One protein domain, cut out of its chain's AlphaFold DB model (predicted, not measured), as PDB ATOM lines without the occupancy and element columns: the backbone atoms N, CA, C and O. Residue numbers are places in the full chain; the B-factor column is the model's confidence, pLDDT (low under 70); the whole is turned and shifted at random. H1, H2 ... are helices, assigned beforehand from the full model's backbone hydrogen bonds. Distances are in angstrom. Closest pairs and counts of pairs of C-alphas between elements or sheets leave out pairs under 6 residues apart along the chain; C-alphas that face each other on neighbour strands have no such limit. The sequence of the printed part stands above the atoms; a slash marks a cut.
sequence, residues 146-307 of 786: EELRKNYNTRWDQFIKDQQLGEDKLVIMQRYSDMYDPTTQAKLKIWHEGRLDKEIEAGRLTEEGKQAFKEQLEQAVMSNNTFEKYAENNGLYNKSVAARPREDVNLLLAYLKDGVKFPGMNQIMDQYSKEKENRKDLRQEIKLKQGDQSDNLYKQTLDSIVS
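AT A GLANCE: This is residues 146 to 307 of the 786 residues of an uncharacterized protein of Dehalococcoidia bacterium (UniProt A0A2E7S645). At one end of this loose, drawn-out model a cluster of short helices, H2, H3, H4, H5 and H10, gathers, with H10 packed on H3 and H1 folded back on H2. From there H6 and H7 lead away to a helical hairpin of H8 and the long H9, which makes the other end of the length, and H9 runs back toward H10. The printed part has 162 residues with ten named helices, H1 to H10 in order, and no named strand; the class is all helix. It is only just loose, close to extended, with a radius of gyration of the C-alphas of 22.8 A and spans of 75 by 37 by 21 A.

IN THESE COORDINATES: H1, residues 146 to 164, begins at C-alpha 146 (207.011, 276.060, 161.060) and is 27.0 A long. H2 is residues 169 to 175, H3 182 to 192 and 15.2 A long, H4 195 to 201, and H5 207 to 218 and 16.5 A long. H6 is residues 227 to 233, H7 239 to 242, and H8 247 to 259 and 16.3 A long. H9, residues 265 to 287, is the longest at 32.5 A and begins at C-alpha 265 (239.705, 288.304, 159.277). H10, residues 293 to 307, is 20.2 A long and ends at C-alpha 307 (211.489, 259.821, 201.717).

HOW THE PARTS SIT: H1 and H2 form a hairpin at a shallow tilt of 25 degrees; their closest C-alphas, of Asp 162 and Ile 172, are 7.0 A apart. With residues 149 to 153 alone H1 only just touches H6, with 3 pairs of C-alphas within 8 A, the closest Arg 149 and Phe 227 at 6.3 A. H3 is the hub, touching three helices. It touches H10 at a steep tilt of 64 degrees, closest at the C-alphas of Ala 186 and Tyr 298, 5.3 A. It only just touches H2, at Leu 188 and Gln 174, C-alphas 6.4 A apart, and H5, at Lys 187 and Leu 217, C-alphas 7.1 A apart, with 3 pairs within 8 A each. H4 is close to H5 but not clearly touching, its closest C-alphas Leu 196 and Lys 210 at 6.5 A. H7 is close to H9 but not clearly touching, at the C-alphas of Ser 240 and Arg 283, 6.7 A. H8 and H9 form a hairpin at 19 degrees, a shallow tilt, closest at the C-alphas of Lys 257 and Met 265, 5.5 A. H9 and H10 are apart. The packing is only just mostly crossed, with 2 of 6 touching pairs at a shallow tilt. Every O i to N i+4 pair is within hydrogen-bond range in H1 to H6 and H8 to H10; H7 is too short for such a pair.

THE WHOLE: The two C-alphas farthest apart, of Glu 201 and Lys 261, are 75.6 A apart. The printed part has no cut and no long link. The mean pLDDT of the printed part is 75.7; 51 residues are under 70, namely 245 to 264, 266 to 269, 271 to 273 and 275 to 298.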
ATOM      1  N   GLU A 146     208.082 275.060 161.136       83.56
ATOM      2  CA  GLU A 146     207.011 276.060 161.060       83.56
ATOM      3  C   GLU A 146     205.655 275.430 161.381       83.56
ATOM      4  O   GLU A 146     204.845 276.031 162.093       83.56
ATOM      5  N   GLU A 147     205.432 274.187 160.952       83.25
ATOM      6  CA  GLU A 147     204.244 273.423 161.334       83.25
ATOM      7  C   GLU A 147     204.215 273.142 162.845       83.25
ATOM      8  O   GLU A 147     203.210 273.408 163.510       83.25
ATOM      9  N   LEU A 148     205.340 272.707 163.424       83.81
ATOM     10  CA  LEU A 148     205.472 272.515 164.872       83.81
ATOM     11  C   LEU A 148     205.235 273.813 165.648       83.81
ATOM     12  O   LEU A 148     204.542 273.807 166.667       83.81
ATOM     13  N   ARG A 149     205.774 274.938 165.167       88.88
ATOM     14  CA  ARG A 149     205.573 276.252 165.786       88.88
ATOM     15  C   ARG A 149     204.113 276.687 165.712       88.88
ATOM     16  O   ARG A 149     203.588 277.218 166.689       88.88
ATOM     17  N   LYS A 150     203.435 276.438 164.592       88.81
ATOM     18  CA  LYS A 150     202.002 276.717 164.442       88.81
ATOM     19  C   LYS A 150     201.163 275.874 165.407       88.81
ATOM     20  O   LYS A 150     200.262 276.415 166.052       88.81
ATOM     21  N   ASN A 151     201.481 274.587 165.540       85.75
ATOM     22  CA  ASN A 151     200.812 273.687 166.480       85.75
ATOM     23  C   ASN A 151     201.041 274.128 167.931       85.75
ATOM     24  O   ASN A 151     200.084 274.224 168.697       85.75
ATOM     25  N   TYR A 152     202.278 274.491 168.279       90.06
ATOM     26  CA  TYR A 152     202.620 275.059 169.581       90.06
ATOM     27  C   TYR A 152     201.825 276.335 169.876       90.06
ATOM     28  O   TYR A 152     201.170 276.403 170.909       90.06
ATOM     29  N   ASN A 153     201.818 277.313 168.964       88.50
ATOM     30  CA  ASN A 153     201.101 278.578 169.156       88.50
ATOM     31  C   ASN A 153     199.592 278.357 169.314       88.50
ATOM     32  O   ASN A 153     198.979 278.923 170.209       88.50
ATOM     33  N   THR A 154     199.001 277.479 168.497       89.00
ATOM     34  CA  THR A 154     197.573 277.135 168.603       89.00
ATOM     35  C   THR A 154     197.258 276.521 169.966       89.00
ATOM     36  O   THR A 154     196.270 276.877 170.608       89.00
ATOM     37  N   ARG A 155     198.116 275.607 170.428       86.88
ATOM     38  CA  ARG A 155     197.965 274.941 171.723       86.88
ATOM     39  C   ARG A 155     198.184 275.905 172.888       86.88
ATOM     40  O   ARG A 155     197.466 275.828 173.877       86.88
ATOM     41  N   TRP A 156     199.131 276.828 172.751       86.69
ATOM     42  CA  TRP A 156     199.389 277.892 173.714       86.69
ATOM     43  C   TRP A 156     198.199 278.848 173.835       86.69
ATOM     44  O   TRP A 156     197.741 279.123 174.939       86.69
ATOM     45  N   ASP A 157     197.633 279.288 172.713       88.62
ATOM     46  CA  ASP A 157     196.443 280.139 172.707       88.62
ATOM     47  C   ASP A 157     195.249 279.437 173.361       88.62
ATOM     48  O   ASP A 157     194.483 280.063 174.100       88.62
ATOM     49  N   GLN A 158     195.092 278.130 173.124       86.56
ATOM     50  CA  GLN A 158     194.048 277.346 173.775       86.56
ATOM     51  C   GLN A 158     194.294 277.204 175.280       86.56
ATOM     52  O   GLN A 158     193.363 277.375 176.058       86.56
ATOM     53  N   PHE A 159     195.540 276.993 175.706       87.00
ATOM     54  CA  PHE A 159     195.905 276.999 177.120       87.00
ATOM     55  C   PHE A 159     195.534 278.324 177.806       87.00
ATOM     56  O   PHE A 159     194.937 278.311 178.881       87.00
ATOM     57  N   ILE A 160     195.831 279.471 177.180       86.31
ATOM     58  CA  ILE A 160     195.484 280.788 177.735       86.31
ATOM     59  C   ILE A 160     193.965 280.939 177.881       86.31
ATOM     60  O   ILE A 160     193.498 281.468 178.889       86.31
ATOM     61  N   LYS A 161     193.184 280.445 176.912       88.50
ATOM     62  CA  LYS A 161     191.715 280.437 176.998       88.50
ATOM     63  C   LYS A 161     191.214 279.530 178.119       88.50
ATOM     64  O   LYS A 161     190.388 279.967 178.912       88.50
ATOM     65  N   ASP A 162     191.736 278.312 178.219       86.00
ATOM     66  CA  ASP A 162     191.334 277.343 179.244       86.00
ATOM     67  C   ASP A 162     191.654 277.868 180.659       86.00
ATOM     68  O   ASP A 162     190.839 277.721 181.568       86.00
ATOM     69  N   GLN A 163     192.775 278.581 180.838       83.38
ATOM     70  CA  GLN A 163     193.080 279.279 182.097       83.38
ATOM     71  C   GLN A 163     192.072 280.381 182.439       83.38
ATOM     72  O   GLN A 163     191.749 280.576 183.609       83.38
ATOM     73  N   GLN A 164     191.572 281.110 181.441       85.69
ATOM     74  CA  GLN A 164     190.593 282.182 181.645       85.69
ATOM     75  C   GLN A 164     189.184 281.655 181.943       85.69
ATOM     76  O   GLN A 164     188.397 282.357 182.575       85.69
ATOM     77  N   LEU A 165     188.869 280.429 181.517       84.75
ATOM     78  CA  LEU A 165     187.571 279.786 181.743       84.75
ATOM     79  C   LEU A 165     187.385 279.265 183.178       84.75
ATOM     80  O   LEU A 165     186.285 278.842 183.527       84.75
ATOM     81  N   GLY A 166     188.423 279.331 184.020       74.31
ATOM     82  CA  GLY A 166     188.342 278.938 185.427       74.31
ATOM     83  C   GLY A 166     188.240 277.426 185.646       74.31
ATOM     84  O   GLY A 166     187.721 277.005 186.679       74.31
ATOM     85  N   GLU A 167     188.706 276.611 184.692       79.38
ATOM     86  CA  GLU A 167     188.847 275.165 184.901       79.38
ATOM     87  C   GLU A 167     189.831 274.869 186.051       79.38
ATOM     88  O   GLU A 167     190.729 275.662 186.352       79.38
ATOM     89  N   ASP A 168     189.668 273.706 186.694       84.62
ATOM     90  CA  ASP A 168     190.580 273.244 187.744       84.62
ATOM     91  C   ASP A 168     192.028 273.240 187.230       84.62
ATOM     92  O   ASP A 168     192.350 272.694 186.168       84.62
ATOM     93  N   LYS A 169     192.918 273.864 188.004       84.69
ATOM     94  CA  LYS A 169     194.309 274.094 187.620       84.69
ATOM     95  C   LYS A 169     195.044 272.798 187.283       84.69
ATOM     96  O   LYS A 169     195.820 272.791 186.332       84.69
ATOM     97  N   LEU A 170     194.795 271.703 188.001       85.88
ATOM     98  CA  LEU A 170     195.447 270.418 187.741       85.88
ATOM     99  C   LEU A 170     194.930 269.765 186.464       85.88
ATOM    100  O   LEU A 170     195.713 269.155 185.737       85.88
ATOM    101  N   VAL A 171     193.646 269.946 186.145       86.12
ATOM    102  CA  VAL A 171     193.061 269.476 184.880       86.12
ATOM    103  C   VAL A 171     193.714 270.192 183.697       86.12
ATOM    104  O   VAL A 171     194.119 269.542 182.727       86.12
ATOM    105  N   ILE A 172     193.901 271.513 183.798       88.06
ATOM    106  CA  ILE A 172     194.629 272.297 182.791       88.06
ATOM    107  C   ILE A 172     196.086 271.823 182.706       88.06
ATOM    108  O   ILE A 172     196.567 271.499 181.620       88.06
ATOM    109  N   MET A 173     196.790 271.730 183.839       89.06
ATOM    110  CA  MET A 173     198.189 271.290 183.872       89.06
ATOM    111  C   MET A 173     198.380 269.917 183.226       89.06
ATOM    112  O   MET A 173     199.357 269.696 182.517       89.06
ATOM    113  N   GLN A 174     197.437 269.001 183.427       86.38
ATOM    114  CA  GLN A 174     197.491 267.676 182.837       86.38
ATOM    115  C   GLN A 174     197.275 267.704 181.316       86.38
ATOM    116  O   GLN A 174     198.043 267.080 180.573       86.38
ATOM    117  N   ARG A 175     196.267 268.448 180.838       88.69
ATOM    118  CA  ARG A 175     195.954 268.609 179.402       88.69
ATOM    119  C   ARG A 175     197.130 269.211 178.618       88.69
ATOM    120  O   ARG A 175     197.361 268.851 177.459       88.69
ATOM    121  N   TYR A 176     197.889 270.087 179.272       90.12
ATOM    122  CA  TYR A 176     199.045 270.795 178.719       90.12
ATOM    123  C   TYR A 176     200.361 270.384 179.387       90.12
ATOM    124  O   TYR A 176     201.267 271.202 179.536       90.12
ATOM    125  N   SER A 177     200.479 269.121 179.801       88.44
ATOM    126  CA  SER A 177     201.663 268.623 180.515       88.44
ATOM    127  C   SER A 177     202.967 268.844 179.736       88.44
ATOM    128  O   SER A 177     203.982 269.199 180.332       88.44
ATOM    129  N   ASP A 178     202.935 268.771 178.405       84.12
ATOM    130  CA  ASP A 178     204.069 269.029 177.505       84.12
ATOM    131  C   ASP A 178     204.613 270.479 177.560       84.12
ATOM    132  O   ASP A 178     205.747 270.747 177.143       84.12
ATOM    133  N   MET A 179     203.848 271.418 178.129       86.88
ATOM    134  CA  MET A 179     204.248 272.818 178.350       86.88
ATOM    135  C   MET A 179     205.070 273.033 179.636       86.88
ATOM    136  O   MET A 179     205.568 274.136 179.888       86.88
ATOM    137  N   TYR A 180     205.248 271.988 180.441       88.44
ATOM    138  CA  TYR A 180     206.044 272.025 181.664       88.44
ATOM    139  C   TYR A 180     207.395 271.323 181.480       88.44
ATOM    140  O   TYR A 180     207.596 270.564 180.532       88.44
ATOM    141  N   ASP A 181     208.349 271.582 182.374       83.31
ATOM    142  CA  ASP A 181     209.648 270.903 182.367       83.31
ATOM    143  C   ASP A 181     209.484 269.403 182.660       83.31
ATOM    144  O   ASP A 181     208.493 268.992 183.272       83.31
ATOM    145  N   PRO A 182     210.478 268.575 182.289       83.44
ATOM    146  CA  PRO A 182     210.430 267.132 182.515       83.44
ATOM    147  C   PRO A 182     210.166 266.717 183.971       83.44
ATOM    148  O   PRO A 182     209.514 265.702 184.211       83.44
ATOM    149  N   THR A 183     210.633 267.492 184.957       85.12
ATOM    150  CA  THR A 183     210.395 267.193 186.377       85.12
ATOM    151  C   THR A 183     208.928 267.399 186.734       85.12
ATOM    152  O   THR A 183     208.306 266.524 187.338       85.12
ATOM    153  N   THR A 184     208.340 268.517 186.319       87.44
ATOM    154  CA  THR A 184     206.912 268.791 186.507       87.44
ATOM    155  C   THR A 184     206.032 267.805 185.729       87.44
ATOM    156  O   THR A 184     205.041 267.318 186.271       87.44
ATOM    157  N   GLN A 185     206.419 267.423 184.507       86.62
ATOM    158  CA  GLN A 185     205.744 266.370 183.737       86.62
ATOM    159  C   GLN A 185     205.714 265.034 184.490       86.62
ATOM    160  O   GLN A 185     204.666 264.393 184.584       86.62
ATOM    161  N   ALA A 186     206.846 264.628 185.076       85.94
ATOM    162  CA  ALA A 186     206.922 263.415 185.883       85.94
ATOM    163  C   ALA A 186     206.001 263.493 187.112       85.94
ATOM    164  O   ALA A 186     205.277 262.537 187.393       85.94
ATOM    165  N   LYS A 187     205.960 264.645 187.801       87.94
ATOM    166  CA  LYS A 187     205.048 264.873 188.935       87.94
ATOM    167  C   LYS A 187     203.572 264.787 188.527       87.94
ATOM    168  O   LYS A 187     202.798 264.121 189.210       87.94
ATOM    169  N   LEU A 188     203.189 265.392 187.401       88.94
ATOM    170  CA  LEU A 188     201.822 265.320 186.863       88.94
ATOM    171  C   LEU A 188     201.424 263.884 186.509       88.94
ATOM    172  O   LEU A 188     200.295 263.471 186.771       88.94
ATOM    173  N   LYS A 189     202.357 263.098 185.964       88.38
ATOM    174  CA  LYS A 189     202.137 261.677 185.677       88.38
ATOM    175  C   LYS A 189     201.912 260.866 186.958       88.38
ATOM    176  O   LYS A 189     200.984 260.066 187.000       88.38
ATOM    177  N   ILE A 190     202.715 261.091 188.006       86.19
ATOM    178  CA  ILE A 190     202.539 260.448 189.326       86.19
ATOM    179  C   ILE A 190     201.153 260.766 189.906       86.19
ATOM    180  O   ILE A 190     200.478 259.861 190.399       86.19
ATOM    181  N   TRP A 191     200.732 262.033 189.813       87.94
ATOM    182  CA  TRP A 191     199.413 262.486 190.257       87.94
ATOM    183  C   TRP A 191     198.282 261.774 189.506       87.94
ATOM    184  O   TRP A 191     197.409 261.171 190.122       87.94
ATOM    185  N   HIS A 192     198.327 261.788 188.173       85.06
ATOM    186  CA  HIS A 192     197.260 261.233 187.343       85.06
ATOM    187  C   HIS A 192     197.135 259.706 187.432       85.06
ATOM    188  O   HIS A 192     196.037 259.165 187.354       85.06
ATOM    189  N   GLU A 193     198.248 258.990 187.605       86.94
ATOM    190  CA  GLU A 193     198.235 257.529 187.748       86.94
ATOM    191  C   GLU A 193     197.685 257.045 189.106       86.94
ATOM    192  O   GLU A 193     197.678 255.835 189.357       86.94
ATOM    193  N   GLY A 194     197.269 257.954 190.000       86.19
ATOM    194  CA  GLY A 194     196.756 257.610 191.332       86.19
ATOM    195  C   GLY A 194     197.797 256.895 192.195       86.19
ATOM    196  O   GLY A 194     197.466 256.096 193.066       86.19
ATOM    197  N   ARG A 195     199.093 257.101 191.925       85.12
ATOM    198  CA  ARG A 195     200.152 256.376 192.640       85.12
ATOM    199  C   ARG A 195     200.312 256.830 194.078       85.12
ATOM    200  O   ARG A 195     200.665 256.012 194.913       85.12
ATOM    201  N   LEU A 196     200.045 258.100 194.357       86.31
ATOM    202  CA  LEU A 196     200.093 258.625 195.721       86.31
ATOM    203  C   LEU A 196     199.057 257.933 196.607       86.31
ATOM    204  O   LEU A 196     199.374 257.611 197.743       86.31
ATOM    205  N   ASP A 197     197.882 257.612 196.058       88.12
ATOM    206  CA  ASP A 197     196.845 256.851 196.767       88.12
ATOM    207  C   ASP A 197     197.351 255.460 197.140       88.12
ATOM    208  O   ASP A 197     197.226 255.039 198.283       88.12
ATOM    209  N   LYS A 198     198.045 254.786 196.215       87.62
ATOM    210  CA  LYS A 198     198.671 253.481 196.479       87.62
ATOM    211  C   LYS A 198     199.776 253.554 197.533       87.62
ATOM    212  O   LYS A 198     199.970 252.605 198.285       87.62
ATOM    213  N   GLU A 199     200.524 254.655 197.583       86.19
ATOM    214  CA  GLU A 199     201.551 254.865 198.610       86.19
ATOM    215  C   GLU A 199     200.944 255.189 199.984       86.19
ATOM    216  O   GLU A 199     201.497 254.763 201.000       86.19
ATOM    217  N   ILE A 200     199.790 255.866 200.021       86.19
ATOM    218  CA  ILE A 200     198.996 256.072 201.241       86.19
ATOM    219  C   ILE A 200     198.414 254.746 201.733       86.19
ATOM    220  O   ILE A 200     198.580 254.403 202.902       86.19
ATOM    221  N   GLU A 201     197.812 253.953 200.843       88.06
ATOM    222  CA  GLU A 201     197.311 252.605 201.151       88.06
ATOM    223  C   GLU A 201     198.426 251.686 201.674       88.06
ATOM    224  O   GLU A 201     198.205 250.880 202.576       88.06
ATOM    225  N   ALA A 202     199.648 251.836 201.151       85.38
ATOM    226  CA  ALA A 202     200.831 251.115 201.614       85.38
ATOM    227  C   ALA A 202     201.425 251.664 202.931       85.38
ATOM    228  O   ALA A 202     202.419 251.119 203.417       85.38
ATOM    229  N   GLY A 203     200.868 252.743 203.495       84.62
ATOM    230  CA  GLY A 203     201.353 253.396 204.715       84.62
ATOM    231  C   GLY A 203     202.710 254.094 204.558       84.62
ATOM    232  O   GLY A 203     203.388 254.356 205.550       84.62
ATOM    233  N   ARG A 204     203.143 254.355 203.319       85.56
ATOM    234  CA  ARG A 204     204.441 254.973 202.998       85.56
ATOM    235  C   ARG A 204     204.345 256.478 202.750       85.56
ATOM    236  O   ARG A 204     205.381 257.136 202.712       85.56
ATOM    237  N   LEU A 205     203.133 257.002 202.590       89.88
ATOM    238  CA  LEU A 205     202.831 258.418 202.408       89.88
ATOM    239  C   LEU A 205     201.607 258.788 203.256       89.88
ATOM    240  O   LEU A 205     200.710 257.971 203.444       89.88
ATOM    241  N   THR A 206     201.562 260.012 203.765       89.88
ATOM    242  CA  THR A 206     200.406 260.555 204.486       89.88
ATOM    243  C   THR A 206     199.489 261.356 203.554       89.88
ATOM    244  O   THR A 206     199.903 261.820 202.487       89.88
ATOM    245  N   GLU A 207     198.231 261.571 203.957       88.25
ATOM    246  CA  GLU A 207     197.322 262.493 203.248       88.25
ATOM    247  C   GLU A 207     197.865 263.934 203.239       88.25
ATOM    248  O   GLU A 207     197.722 264.653 202.250       88.25
ATOM    249  N   GLU A 208     198.560 264.342 204.308       87.31
ATOM    250  CA  GLU A 208     199.262 265.629 204.392       87.31
ATOM    251  C   GLU A 208     200.394 265.712 203.357       87.31
ATOM    252  O   GLU A 208     200.510 266.714 202.649       87.31
ATOM    253  N   GLY A 209     201.164 264.635 203.185       83.94
ATOM    254  CA  GLY A 209     202.201 264.516 202.160       83.94
ATOM    255  C   GLY A 209     201.648 264.599 200.736       83.94
ATOM    256  O   GLY A 209     202.220 265.274 199.874       83.94
ATOM    257  N   LYS A 210     200.490 263.981 200.477       88.44
ATOM    258  CA  LYS A 210     199.784 264.107 199.191       88.44
ATOM    259  C   LYS A 210     199.274 265.529 198.952       88.44
ATOM    260  O   LYS A 210     199.395 266.029 197.830       88.44
ATOM    261  N   GLN A 211     198.754 266.198 199.978       88.25
ATOM    262  CA  GLN A 211     198.314 267.589 199.884       88.25
ATOM    263  C   GLN A 211     199.498 268.544 199.649       88.25
ATOM    264  O   GLN A 211     199.435 269.388 198.757       88.25
ATOM    265  N   ALA A 212     200.622 268.351 200.343       86.44
ATOM    266  CA  ALA A 212     201.852 269.107 200.109       86.44
ATOM    267  C   ALA A 212     202.403 268.882 198.690       86.44
ATOM    268  O   ALA A 212     202.863 269.818 198.033       86.44
ATOM    269  N   PHE A 213     202.321 267.652 198.173       87.88
ATOM    270  CA  PHE A 213     202.696 267.351 196.792       87.88
ATOM    271  C   PHE A 213     201.791 268.062 195.776       87.88
ATOM    272  O   PHE A 213     202.290 268.619 194.794       87.88
ATOM    273  N   LYS A 214     200.477 268.087 196.031       89.62
ATOM    274  CA  LYS A 214     199.505 268.839 195.230       89.62
ATOM    275  C   LYS A 214     199.846 270.330 195.199       89.62
ATOM    276  O   LYS A 214     199.917 270.915 194.122       89.62
ATOM    277  N   GLU A 215     200.134 270.928 196.352       87.69
ATOM    278  CA  GLU A 215     200.513 272.342 196.456       87.69
ATOM    279  C   GLU A 215     201.818 272.648 195.708       87.69
ATOM    280  O   GLU A 215     201.902 273.648 194.993       87.69
ATOM    281  N   GLN A 216     202.822 271.769 195.790       86.31
ATOM    282  CA  GLN A 216     204.055 271.904 195.005       86.31
ATOM    283  C   GLN A 216     203.803 271.827 193.494       86.31
ATOM    284  O   GLN A 216     204.449 272.541 192.727       86.31
ATOM    285  N   LEU A 217     202.896 270.949 193.062       87.19
ATOM    286  CA  LEU A 217     202.474 270.844 191.666       87.19
ATOM    287  C   LEU A 217     201.784 272.126 191.210       87.19
ATOM    288  O   LEU A 217     202.149 272.688 190.184       87.19
ATOM    289  N   GLU A 218     200.843 272.637 191.995       86.19
ATOM    290  CA  GLU A 218     200.140 273.874 191.670       86.19
ATOM    291  C   GLU A 218     201.076 275.095 191.680       86.19
ATOM    292  O   GLU A 218     200.847 276.054 190.945       86.19
ATOM    293  N   GLN A 219     202.164 275.081 192.448       85.44
ATOM    294  CA  GLN A 219     203.186 276.133 192.405       85.44
ATOM    295  C   GLN A 219     204.127 276.033 191.192       85.44
ATOM    296  O   GLN A 219     204.893 276.968 190.944       85.44
ATOM    297  N   ALA A 220     204.079 274.943 190.418       83.94
ATOM    298  CA  ALA A 220     204.953 274.768 189.268       83.94
ATOM    299  C   ALA A 220     204.674 275.829 188.192       83.94
ATOM    300  O   ALA A 220     203.554 276.005 187.703       83.94
ATOM    301  N   VAL A 221     205.734 276.537 187.802       77.12
ATOM    302  CA  VAL A 221     205.688 277.538 186.737       77.12
ATOM    303  C   VAL A 221     205.978 276.853 185.410       77.12
ATOM    304  O   VAL A 221     206.896 276.041 185.306       77.12
ATOM    305  N   MET A 222     205.231 277.215 184.369       74.00
ATOM    306  CA  MET A 222     205.545 276.763 183.017       74.00
ATOM    307  C   MET A 222     206.927 277.250 182.596       74.00
ATOM    308  O   MET A 222     207.193 278.446 182.467       74.00
ATOM    309  N   SER A 223     207.799 276.293 182.336       71.75
ATOM    310  CA  SER A 223     209.178 276.512 181.923       71.75
ATOM    311  C   SER A 223     209.351 276.438 180.399       71.75
ATOM    312  O   SER A 223     210.332 276.988 179.893       71.75
ATOM    313  N   ASN A 224     208.371 275.888 179.658       77.06
ATOM    314  CA  ASN A 224     208.360 275.802 178.186       77.06
ATOM    315  C   ASN A 224     207.482 276.880 177.523       77.06
ATOM    316  O   ASN A 224     206.818 276.639 176.516       77.06
ATOM    317  N   ASN A 225     207.499 278.099 178.058       74.62
ATOM    318  CA  ASN A 225     206.738 279.245 177.535       74.62
ATOM    319  C   ASN A 225     207.273 279.828 176.207       74.62
ATOM    320  O   ASN A 225     206.799 280.861 175.742       74.62
ATOM    321  N   THR A 226     208.280 279.191 175.616       84.00
ATOM    322  CA  THR A 226     208.806 279.511 174.287       84.00
ATOM    323  C   THR A 226     208.876 278.236 173.469       84.00
ATOM    324  O   THR A 226     209.277 277.195 174.003       84.00
ATOM    325  N   PHE A 227     208.593 278.340 172.172       83.56
ATOM    326  CA  PHE A 227     208.663 277.228 171.230       83.56
ATOM    327  C   PHE A 227     210.007 276.483 171.282       83.56
ATOM    328  O   PHE A 227     210.037 275.257 171.262       83.56
ATOM    329  N   GLU A 228     211.126 277.199 171.408       82.00
ATOM    330  CA  GLU A 228     212.461 276.599 171.429       82.00
ATOM    331  C   GLU A 228     212.682 275.712 172.666       82.00
ATOM    332  O   GLU A 228     213.207 274.608 172.541       82.00
ATOM    333  N   LYS A 229     212.232 276.151 173.849       82.25
ATOM    334  CA  LYS A 229     212.291 275.340 175.078       82.25
ATOM    335  C   LYS A 229     211.328 274.162 175.038       82.25
ATOM    336  O   LYS A 229     211.689 273.074 175.470       82.25
ATOM    337  N   TYR A 230     210.127 274.376 174.503       85.06
ATOM    338  CA  TYR A 230     209.158 273.311 174.265       85.06
ATOM    339  C   TYR A 230     209.756 272.215 173.382       85.06
ATOM    340  O   TYR A 230     209.730 271.043 173.749       85.06
ATOM    341  N   ALA A 231     210.357 272.598 172.257       84.38
ATOM    342  CA  ALA A 231     210.967 271.657 171.338       84.38
ATOM    343  C   ALA A 231     212.185 270.941 171.949       84.38
ATOM    344  O   ALA A 231     212.340 269.738 171.750       84.38
ATOM    345  N   GLU A 232     213.025 271.649 172.716       82.75
ATOM    346  CA  GLU A 232     214.182 271.063 173.412       82.75
ATOM    347  C   GLU A 232     213.737 270.032 174.466       82.75
ATOM    348  O   GLU A 232     214.205 268.894 174.452       82.75
ATOM    349  N   ASN A 233     212.788 270.390 175.335       81.56
ATOM    350  CA  ASN A 233     212.372 269.546 176.461       81.56
ATOM    351  C   ASN A 233     211.489 268.358 176.056       81.56
ATOM    352  O   ASN A 233     211.485 267.348 176.754       81.56
ATOM    353  N   ASN A 234     210.790 268.447 174.921       81.19
ATOM    354  CA  ASN A 234     209.999 267.342 174.373       81.19
ATOM    355  C   ASN A 234     210.779 266.488 173.354       81.19
ATOM    356  O   ASN A 234     210.198 265.640 172.683       81.19
ATOM    357  N   GLY A 235     212.092 266.709 173.202       81.25
ATOM    358  CA  GLY A 235     212.935 265.919 172.299       81.25
ATOM    359  C   GLY A 235     212.660 266.139 170.805       81.25
ATOM    360  O   GLY A 235     213.139 265.365 169.980       81.25
ATOM    361  N   LEU A 236     211.920 267.194 170.451       83.44
ATOM    362  CA  LEU A 236     211.617 267.580 169.067       83.44
ATOM    363  C   LEU A 236     212.786 268.330 168.410       83.44
ATOM    364  O   LEU A 236     212.874 268.390 167.186       83.44
ATOM    365  N   TYR A 237     213.679 268.909 169.219       84.62
ATOM    366  CA  TYR A 237     214.859 269.633 168.762       84.62
ATOM    367  C   TYR A 237     216.129 269.176 169.480       84.62
ATOM    368  O   TYR A 237     216.283 269.294 170.697       84.62
ATOM    369  N   ASN A 238     217.102 268.709 168.703       80.94
ATOM    370  CA  ASN A 238     218.408 268.294 169.175       80.94
ATOM    371  C   ASN A 238     219.429 269.435 169.071       80.94
ATOM    372  O   ASN A 238     220.174 269.589 168.096       80.94
ATOM    373  N   LYS A 239     219.541 270.191 170.160       78.44
ATOM    374  CA  LYS A 239     220.506 271.287 170.310       78.44
ATOM    375  C   LYS A 239     221.964 270.865 170.111       78.44
ATOM    376  O   LYS A 239     222.773 271.669 169.653       78.44
ATOM    377  N   SER A 240     222.321 269.614 170.409       76.44
ATOM    378  CA  SER A 240     223.696 269.121 170.234       76.44
ATOM    379  C   SER A 240     224.095 269.001 168.756       76.44
ATOM    380  O   SER A 240     225.255 269.259 168.400       76.44
ATOM    381  N   VAL A 241     223.120 268.666 167.901       75.69
ATOM    382  CA  VAL A 241     223.254 268.599 166.441       75.69
ATOM    383  C   VAL A 241     223.352 270.012 165.872       75.69
ATOM    384  O   VAL A 241     224.297 270.309 165.139       75.69
ATOM    385  N   ALA A 242     222.478 270.923 166.306       73.06
ATOM    386  CA  ALA A 242     222.551 272.334 165.926       73.06
ATOM    387  C   ALA A 242     223.885 272.994 166.335       73.06
ATOM    388  O   ALA A 242     224.474 273.772 165.581       73.06
ATOM    389  N   ALA A 243     224.426 272.614 167.497       71.25
ATOM    390  CA  ALA A 243     225.710 273.087 168.011       71.25
ATOM    391  C   ALA A 243     226.937 272.367 167.411       71.25
ATOM    392  O   ALA A 243     228.060 272.563 167.889       71.25
ATOM    393  N   ARG A 244     226.776 271.505 166.393       70.06
ATOM    394  CA  ARG A 244     227.905 270.788 165.782       70.06
ATOM    395  C   ARG A 244     228.901 271.753 165.122       70.06
ATOM    396  O   ARG A 244     228.475 272.633 164.368       70.06
ATOM    397  N   PRO A 245     230.217 271.626 165.412       64.44
ATOM    398  CA  PRO A 245     231.229 272.441 164.760       64.44
ATOM    399  C   PRO A 245     231.246 272.159 163.259       64.44
ATOM    400  O   PRO A 245     231.015 271.034 162.818       64.44
ATOM    401  N   ARG A 246     231.519 273.212 162.497       64.12
ATOM    402  CA  ARG A 246     231.457 273.227 161.041       64.12
ATOM    403  C   ARG A 246     232.860 273.289 160.472       64.12
ATOM    404  O   ARG A 246     233.476 274.352 160.444       64.12
ATOM    405  N   GLU A 247     233.391 272.133 160.095       62.69
ATOM    406  CA  GLU A 247     234.724 272.040 159.492       62.69
ATOM    407  C   GLU A 247     234.795 272.793 158.162       62.69
ATOM    408  O   GLU A 247     235.793 273.444 157.886       62.69
ATOM    409  N   ASP A 248     233.703 272.815 157.405       55.31
ATOM    410  CA  ASP A 248     233.507 273.608 156.191       55.31
ATOM    411  C   ASP A 248     233.585 275.125 156.442       55.31
ATOM    412  O   ASP A 248     234.235 275.843 155.682       55.31
ATOM    413  N   VAL A 249     232.992 275.626 157.532       61.56
ATOM    414  CA  VAL A 249     233.135 277.039 157.937       61.56
ATOM    415  C   VAL A 249     234.538 277.328 158.452       61.56
ATOM    416  O   VAL A 249     235.087 278.380 158.143       61.56
ATOM    417  N   ASN A 250     235.157 276.398 159.183       61.56
ATOM    418  CA  ASN A 250     236.549 276.552 159.609       61.56
ATOM    419  C   ASN A 250     237.484 276.643 158.395       61.56
ATOM    420  O   ASN A 250     238.355 277.505 158.362       61.56
ATOM    421  N   LEU A 251     237.269 275.794 157.388       56.19
ATOM    422  CA  LEU A 251     238.002 275.802 156.124       56.19
ATOM    423  C   LEU A 251     237.760 277.095 155.342       56.19
ATOM    424  O   LEU A 251     238.709 277.652 154.798       56.19
ATOM    425  N   LEU A 252     236.525 277.609 155.319       59.78
ATOM    426  CA  LEU A 252     236.219 278.910 154.721       59.78
ATOM    427  C   LEU A 252     236.983 280.037 155.409       59.78
ATOM    428  O   LEU A 252     237.620 280.847 154.745       59.78
ATOM    429  N   LEU A 253     236.896 280.108 156.732       60.25
ATOM    430  CA  LEU A 253     237.512 281.185 157.492       60.25
ATOM    431  C   LEU A 253     239.043 281.116 157.407       60.25
ATOM    432  O   LEU A 253     239.678 282.153 157.228       60.25
ATOM    433  N   ALA A 254     239.623 279.912 157.431       61.03
ATOM    434  CA  ALA A 254     241.046 279.689 157.173       61.03
ATOM    435  C   ALA A 254     241.432 280.098 155.744       61.03
ATOM    436  O   ALA A 254     242.413 280.803 155.546       61.03
ATOM    437  N   TYR A 255     240.624 279.758 154.737       53.06
ATOM    438  CA  TYR A 255     240.864 280.192 153.361       53.06
ATOM    439  C   TYR A 255     240.786 281.719 153.211       53.06
ATOM    440  O   TYR A 255     241.646 282.314 152.562       53.06
ATOM    441  N   LEU A 256     239.798 282.374 153.829       53.91
ATOM    442  CA  LEU A 256     239.659 283.834 153.803       53.91
ATOM    443  C   LEU A 256     240.814 284.533 154.526       53.91
ATOM    444  O   LEU A 256     241.274 285.576 154.061       53.91
ATOM    445  N   LYS A 257     241.298 283.958 155.629       62.12
ATOM    446  CA  LYS A 257     242.414 284.486 156.416       62.12
ATOM    447  C   LYS A 257     243.767 284.249 155.743       62.12
ATOM    448  O   LYS A 257     244.504 285.200 155.513       62.12
ATOM    449  N   ASP A 258     244.088 283.002 155.421       60.28
ATOM    450  CA  ASP A 258     245.445 282.592 155.054       60.28
ATOM    451  C   ASP A 258     245.646 282.590 153.532       60.28
ATOM    452  O   ASP A 258     246.701 282.992 153.037       60.28
ATOM    453  N   GLY A 259     244.613 282.195 152.778       49.12
ATOM    454  CA  GLY A 259     244.653 282.117 151.315       49.12
ATOM    455  C   GLY A 259     244.340 283.447 150.625       49.12
ATOM    456  O   GLY A 259     245.095 283.901 149.768       49.12
ATOM    457  N   VAL A 260     243.226 284.083 150.996       48.09
ATOM    458  CA  VAL A 260     242.761 285.350 150.397       48.09
ATOM    459  C   VAL A 260     243.349 286.568 151.113       48.09
ATOM    460  O   VAL A 260     243.424 287.642 150.520       48.09
ATOM    461  N   LYS A 261     243.793 286.411 152.369       57.38
ATOM    462  CA  LYS A 261     244.290 287.502 153.227       57.38
ATOM    463  C   LYS A 261     243.294 288.655 153.334       57.38
ATOM    464  O   LYS A 261     243.651 289.826 153.221       57.38
ATOM    465  N   PHE A 262     242.023 288.310 153.528       53.16
ATOM    466  CA  PHE A 262     240.946 289.285 153.574       53.16
ATOM    467  C   PHE A 262     241.108 290.215 154.799       53.16
ATOM    468  O   PHE A 262     241.269 289.724 155.925       53.16
ATOM    469  N   PRO A 263     241.088 291.550 154.614       46.78
ATOM    470  CA  PRO A 263     241.278 292.497 155.710       46.78
ATOM    471  C   PRO A 263     240.238 292.306 156.821       46.78
ATOM    472  O   PRO A 263     239.054 292.133 156.549       46.78
ATOM    473  N   GLY A 264     240.674 292.338 158.082       58.47
ATOM    474  CA  GLY A 264     239.790 292.173 159.246       58.47
ATOM    475  C   GLY A 264     239.503 290.723 159.658       58.47
ATOM    476  O   GLY A 264     238.915 290.509 160.718       58.47
ATOM    477  N   MET A 265     239.973 289.707 158.916       72.69
ATOM    478  CA  MET A 265     239.705 288.304 159.277       72.69
ATOM    479  C   MET A 265     240.333 287.845 160.589       72.69
ATOM    480  O   MET A 265     239.797 286.937 161.216       72.69
ATOM    481  N   ASN A 266     241.419 288.471 161.041       67.94
ATOM    482  CA  ASN A 266     242.002 288.146 162.344       67.94
ATOM    483  C   ASN A 266     241.016 288.448 163.485       67.94
ATOM    484  O   ASN A 266     240.794 287.593 164.331       67.94
ATOM    485  N   GLN A 267     240.323 289.591 163.435       67.00
ATOM    486  CA  GLN A 267     239.317 289.956 164.440       67.00
ATOM    487  C   GLN A 267     238.099 289.019 164.411       67.00
ATOM    488  O   GLN A 267     237.598 288.621 165.461       67.00
ATOM    489  N   ILE A 268     237.649 288.622 163.216       64.38
ATOM    490  CA  ILE A 268     236.539 287.670 163.051       64.38
ATOM    491  C   ILE A 268     236.938 286.273 163.553       64.38
ATOM    492  O   ILE A 268     236.136 285.590 164.187       64.38
ATOM    493  N   MET A 269     238.182 285.847 163.321       68.12
ATOM    494  CA  MET A 269     238.700 284.565 163.809       68.12
ATOM    495  C   MET A 269     238.860 284.529 165.327       68.12
ATOM    496  O   MET A 269     238.585 283.494 165.937       68.12
ATOM    497  N   ASP A 270     239.232 285.648 165.943       71.06
ATOM    498  CA  ASP A 270     239.303 285.766 167.398       71.06
ATOM    499  C   ASP A 270     237.904 285.699 168.033       71.06
ATOM    500  O   ASP A 270     237.705 284.999 169.028       71.06
ATOM    501  N   GLN A 271     236.901 286.351 167.431       68.19
ATOM    502  CA  GLN A 271     235.497 286.236 167.858       68.19
ATOM    503  C   GLN A 271     234.966 284.805 167.693       68.19
ATOM    504  O   GLN A 271     234.387 284.240 168.622       68.19
ATOM    505  N   TYR A 272     235.221 284.186 166.541       67.06
ATOM    506  CA  TYR A 272     234.798 282.819 166.252       67.06
ATOM    507  C   TYR A 272     235.455 281.785 167.181       67.06
ATOM    508  O   TYR A 272     234.811 280.821 167.603       67.06
ATOM    509  N   SER A 273     236.724 281.987 167.543       67.69
ATOM    510  CA  SER A 273     237.440 281.107 168.474       67.69
ATOM    511  C   SER A 273     236.843 281.170 169.883       67.69
ATOM    512  O   SER A 273     236.622 280.119 170.484       67.69
ATOM    513  N   LYS A 274     236.468 282.367 170.358       72.25
ATOM    514  CA  LYS A 274     235.753 282.548 171.634       72.25
ATOM    515  C   LYS A 274     234.376 281.873 171.633       72.25
ATOM    516  O   LYS A 274     234.017 281.188 172.585       72.25
ATOM    517  N   GLU A 275     233.611 281.989 170.546       65.62
ATOM    518  CA  GLU A 275     232.329 281.276 170.424       65.62
ATOM    519  C   GLU A 275     232.492 279.750 170.406       65.62
ATOM    520  O   GLU A 275     231.642 279.020 170.922       65.62
ATOM    521  N   LYS A 276     233.567 279.243 169.795       66.50
ATOM    522  CA  LYS A 276     233.860 277.807 169.725       66.50
ATOM    523  C   LYS A 276     234.163 277.215 171.105       66.50
ATOM    524  O   LYS A 276     233.780 276.069 171.345       66.50
ATOM    525  N   GLU A 277     234.815 277.971 171.987       66.69
ATOM    526  CA  GLU A 277     235.025 277.585 173.389       66.69
ATOM    527  C   GLU A 277     233.701 277.541 174.157       66.69
ATOM    528  O   GLU A 277     233.349 276.477 174.661       66.69
ATOM    529  N   ASN A 278     232.876 278.591 174.079       64.38
ATOM    530  CA  ASN A 278     231.548 278.602 174.714       64.38
ATOM    531  C   ASN A 278     230.658 277.416 174.272       64.38
ATOM    532  O   ASN A 278     229.874 276.874 175.049       64.38
ATOM    533  N   ARG A 279     230.782 276.966 173.013       62.28
ATOM    534  CA  ARG A 279     230.052 275.791 172.492       62.28
ATOM    535  C   ARG A 279     230.587 274.450 173.008       62.28
ATOM    536  O   ARG A 279     229.832 273.475 173.021       62.28
ATOM    537  N   LYS A 280     231.867 274.354 173.384       59.09
ATOM    538  CA  LYS A 280     232.419 273.146 174.024       59.09
ATOM    539  C   LYS A 280     231.845 272.966 175.428       59.09
ATOM    540  O   LYS A 280     231.475 271.841 175.761       59.09
ATOM    541  N   ASP A 281     231.686 274.054 176.172       58.16
ATOM    542  CA  ASP A 281     231.138 274.027 177.533       58.16
ATOM    543  C   ASP A 281     229.661 273.596 177.523       58.16
ATOM    544  O   ASP A 281     229.273 272.654 178.216       58.16
ATOM    545  N   LEU A 282     228.868 274.144 176.594       55.97
ATOM    546  CA  LEU A 282     227.484 273.717 176.328       55.97
ATOM    547  C   LEU A 282     227.362 272.217 175.996       55.97
ATOM    548  O   LEU A 282     226.379 271.570 176.352       55.97
ATOM    549  N   ARG A 283     228.350 271.625 175.316       55.25
ATOM    550  CA  ARG A 283     228.349 270.186 174.992       55.25
ATOM    551  C   ARG A 283     228.639 269.306 176.199       55.25
ATOM    552  O   ARG A 283     228.092 268.205 176.265       55.25
ATOM    553  N   GLN A 284     229.509 269.748 177.104       54.97
ATOM    554  CA  GLN A 284     229.748 269.031 178.356       54.97
ATOM    555  C   GLN A 284     228.485 269.045 179.223       54.97
ATOM    556  O   GLN A 284     228.107 267.999 179.745       54.97
ATOM    557  N   GLU A 285     227.768 270.169 179.256       52.34
ATOM    558  CA  GLU A 285     226.486 270.283 179.956       52.34
ATOM    559  C   GLU A 285     225.387 269.386 179.346       52.34
ATOM    560  O   GLU A 285     224.656 268.716 180.074       52.34
ATOM    561  N   ILE A 286     225.288 269.304 178.010       55.44
ATOM    562  CA  ILE A 286     224.269 268.486 177.319       55.44
ATOM    563  C   ILE A 286     224.554 266.979 177.433       55.44
ATOM    564  O   ILE A 286     223.622 266.193 177.599       55.44
ATOM    565  N   LYS A 287     225.825 266.547 177.395       48.38
ATOM    566  CA  LYS A 287     226.185 265.124 177.571       48.38
ATOM    567  C   LYS A 287     225.811 264.571 178.947       48.38
ATOM    568  O   LYS A 287     225.580 263.374 179.060       48.38
ATOM    569  N   LEU A 288     225.719 265.427 179.964       47.97
ATOM    570  CA  LEU A 288     225.237 265.059 181.296       47.97
ATOM    571  C   LEU A 288     223.701 264.908 181.358       47.97
ATOM    572  O   LEU A 288     223.197 264.312 182.305       47.97
ATOM    573  N   LYS A 289     222.955 265.416 180.360       51.06
ATOM    574  CA  LYS A 289     221.483 265.517 180.371       51.06
ATOM    575  C   LYS A 289     220.737 264.534 179.441       51.06
ATOM    576  O   LYS A 289     219.519 264.520 179.476       51.06
ATOM    577  N   GLN A 290     221.395 263.714 178.609       43.44
ATOM    578  CA  GLN A 290     220.708 262.933 177.546       43.44
ATOM    579  C   GLN A 290     220.889 261.396 177.594       43.44
ATOM    580  O   GLN A 290     221.140 260.772 176.566       43.44
ATOM    581  N   GLY A 291     220.712 260.753 178.753       36.84
ATOM    582  CA  GLY A 291     220.587 259.284 178.844       36.84
ATOM    583  C   GLY A 291     219.452 258.858 179.778       36.84
ATOM    584  O   GLY A 291     219.447 259.280 180.929       36.84
ATOM    585  N   ASP A 292     218.495 258.067 179.274       45.38
ATOM    586  CA  ASP A 292     217.426 257.358 180.013       45.38
ATOM    587  C   ASP A 292     216.758 258.134 181.164       45.38
ATOM    588  O   ASP A 292     216.639 257.636 182.287       45.38
ATOM    589  N   GLN A 293     216.337 259.379 180.909       53.50
ATOM    590  CA  GLN A 293     215.902 260.274 181.983       53.50
ATOM    591  C   GLN A 293     214.426 260.163 182.372       53.50
ATOM    592  O   GLN A 293     214.155 260.309 183.550       53.50
ATOM    593  N   SER A 294     213.457 259.893 181.491       50.94
ATOM    594  CA  SER A 294     212.040 260.033 181.895       50.94
ATOM    595  C   SER A 294     211.606 259.003 182.946       50.94
ATOM    596  O   SER A 294     211.036 259.383 183.967       50.94
ATOM    597  N   ASP A 295     211.931 257.721 182.758       53.31
ATOM    598  CA  ASP A 295     211.548 256.654 183.694       53.31
ATOM    599  C   ASP A 295     212.410 256.635 184.968       53.31
ATOM    600  O   ASP A 295     211.907 256.335 186.055       53.31
ATOM    601  N   ASN A 296     213.691 257.008 184.868       65.75
ATOM    602  CA  ASN A 296     214.559 257.151 186.040       65.75
ATOM    603  C   ASN A 296     214.214 258.401 186.854       65.75
ATOM    604  O   ASN A 296     214.155 258.314 188.076       65.75
ATOM    605  N   LEU A 297     213.920 259.533 186.207       67.75
ATOM    606  CA  LEU A 297     213.466 260.757 186.874       67.75
ATOM    607  C   LEU A 297     212.104 260.533 187.531       67.75
ATOM    608  O   LEU A 297     211.886 260.994 188.645       67.75
ATOM    609  N   TYR A 298     211.214 259.776 186.888       67.81
ATOM    610  CA  TYR A 298     209.929 259.379 187.453       67.81
ATOM    611  C   TYR A 298     210.094 258.559 188.746       67.81
ATOM    612  O   TYR A 298     209.502 258.909 189.768       67.81
ATOM    613  N   LYS A 299     210.944 257.520 188.739       73.88
ATOM    614  CA  LYS A 299     211.250 256.723 189.945       73.88
ATOM    615  C   LYS A 299     211.940 257.554 191.030       73.88
ATOM    616  O   LYS A 299     211.481 257.559 192.163       73.88
ATOM    617  N   GLN A 300     212.969 258.321 190.671       78.94
ATOM    618  CA  GLN A 300     213.692 259.197 191.601       78.94
ATOM    619  C   GLN A 300     212.780 260.246 192.243       78.94
ATOM    620  O   GLN A 300     212.909 260.535 193.431       78.94
ATOM    621  N   THR A 301     211.843 260.805 191.473       78.00
ATOM    622  CA  THR A 301     210.874 261.781 191.982       78.00
ATOM    623  C   THR A 301     209.954 261.121 193.005       78.00
ATOM    624  O   THR A 301     209.822 261.651 194.106       78.00
ATOM    625  N   LEU A 302     209.396 259.943 192.695       76.31
ATOM    626  CA  LEU A 302     208.550 259.186 193.624       76.31
ATOM    627  C   LEU A 302     209.297 258.815 194.917       76.31
ATOM    628  O   LEU A 302     208.798 259.085 196.009       76.31
ATOM    629  N   ASP A 303     210.519 258.293 194.800       78.44
ATOM    630  CA  ASP A 303     211.352 257.907 195.945       78.44
ATOM    631  C   ASP A 303     211.704 259.114 196.834       78.44
ATOM    632  O   ASP A 303     211.724 259.004 198.063       78.44
ATOM    633  N   SER A 304     211.943 260.289 196.234       81.19
ATOM    634  CA  SER A 304     212.224 261.524 196.980       81.19
ATOM    635  C   SER A 304     211.020 262.013 197.790       81.19
ATOM    636  O   SER A 304     211.194 262.445 198.929       81.19
ATOM    637  N   ILE A 305     209.806 261.890 197.240       77.75
ATOM    638  CA  ILE A 305     208.557 262.309 197.893       77.75
ATOM    639  C   ILE A 305     208.306 261.426 199.112       77.75
ATOM    640  O   ILE A 305     208.198 261.936 200.226       77.75
ATOM    641  N   VAL A 306     208.323 260.104 198.912       78.00
ATOM    642  CA  VAL A 306     208.134 259.107 199.978       78.00
ATOM    643  C   VAL A 306     209.183 259.267 201.083       78.00
ATOM    644  O   VAL A 306     208.882 259.119 202.263       78.00
ATOM    645  N   SER A 307     210.425 259.606 200.729       79.06
ATOM    646  CA  SER A 307     211.489 259.821 201.717       79.06
ATOM    647  C   SER A 307     211.329 261.123 202.508       79.06
ATOM    648  O   SER A 307     211.748 261.178 203.662       79.06
TER     649      SER A 307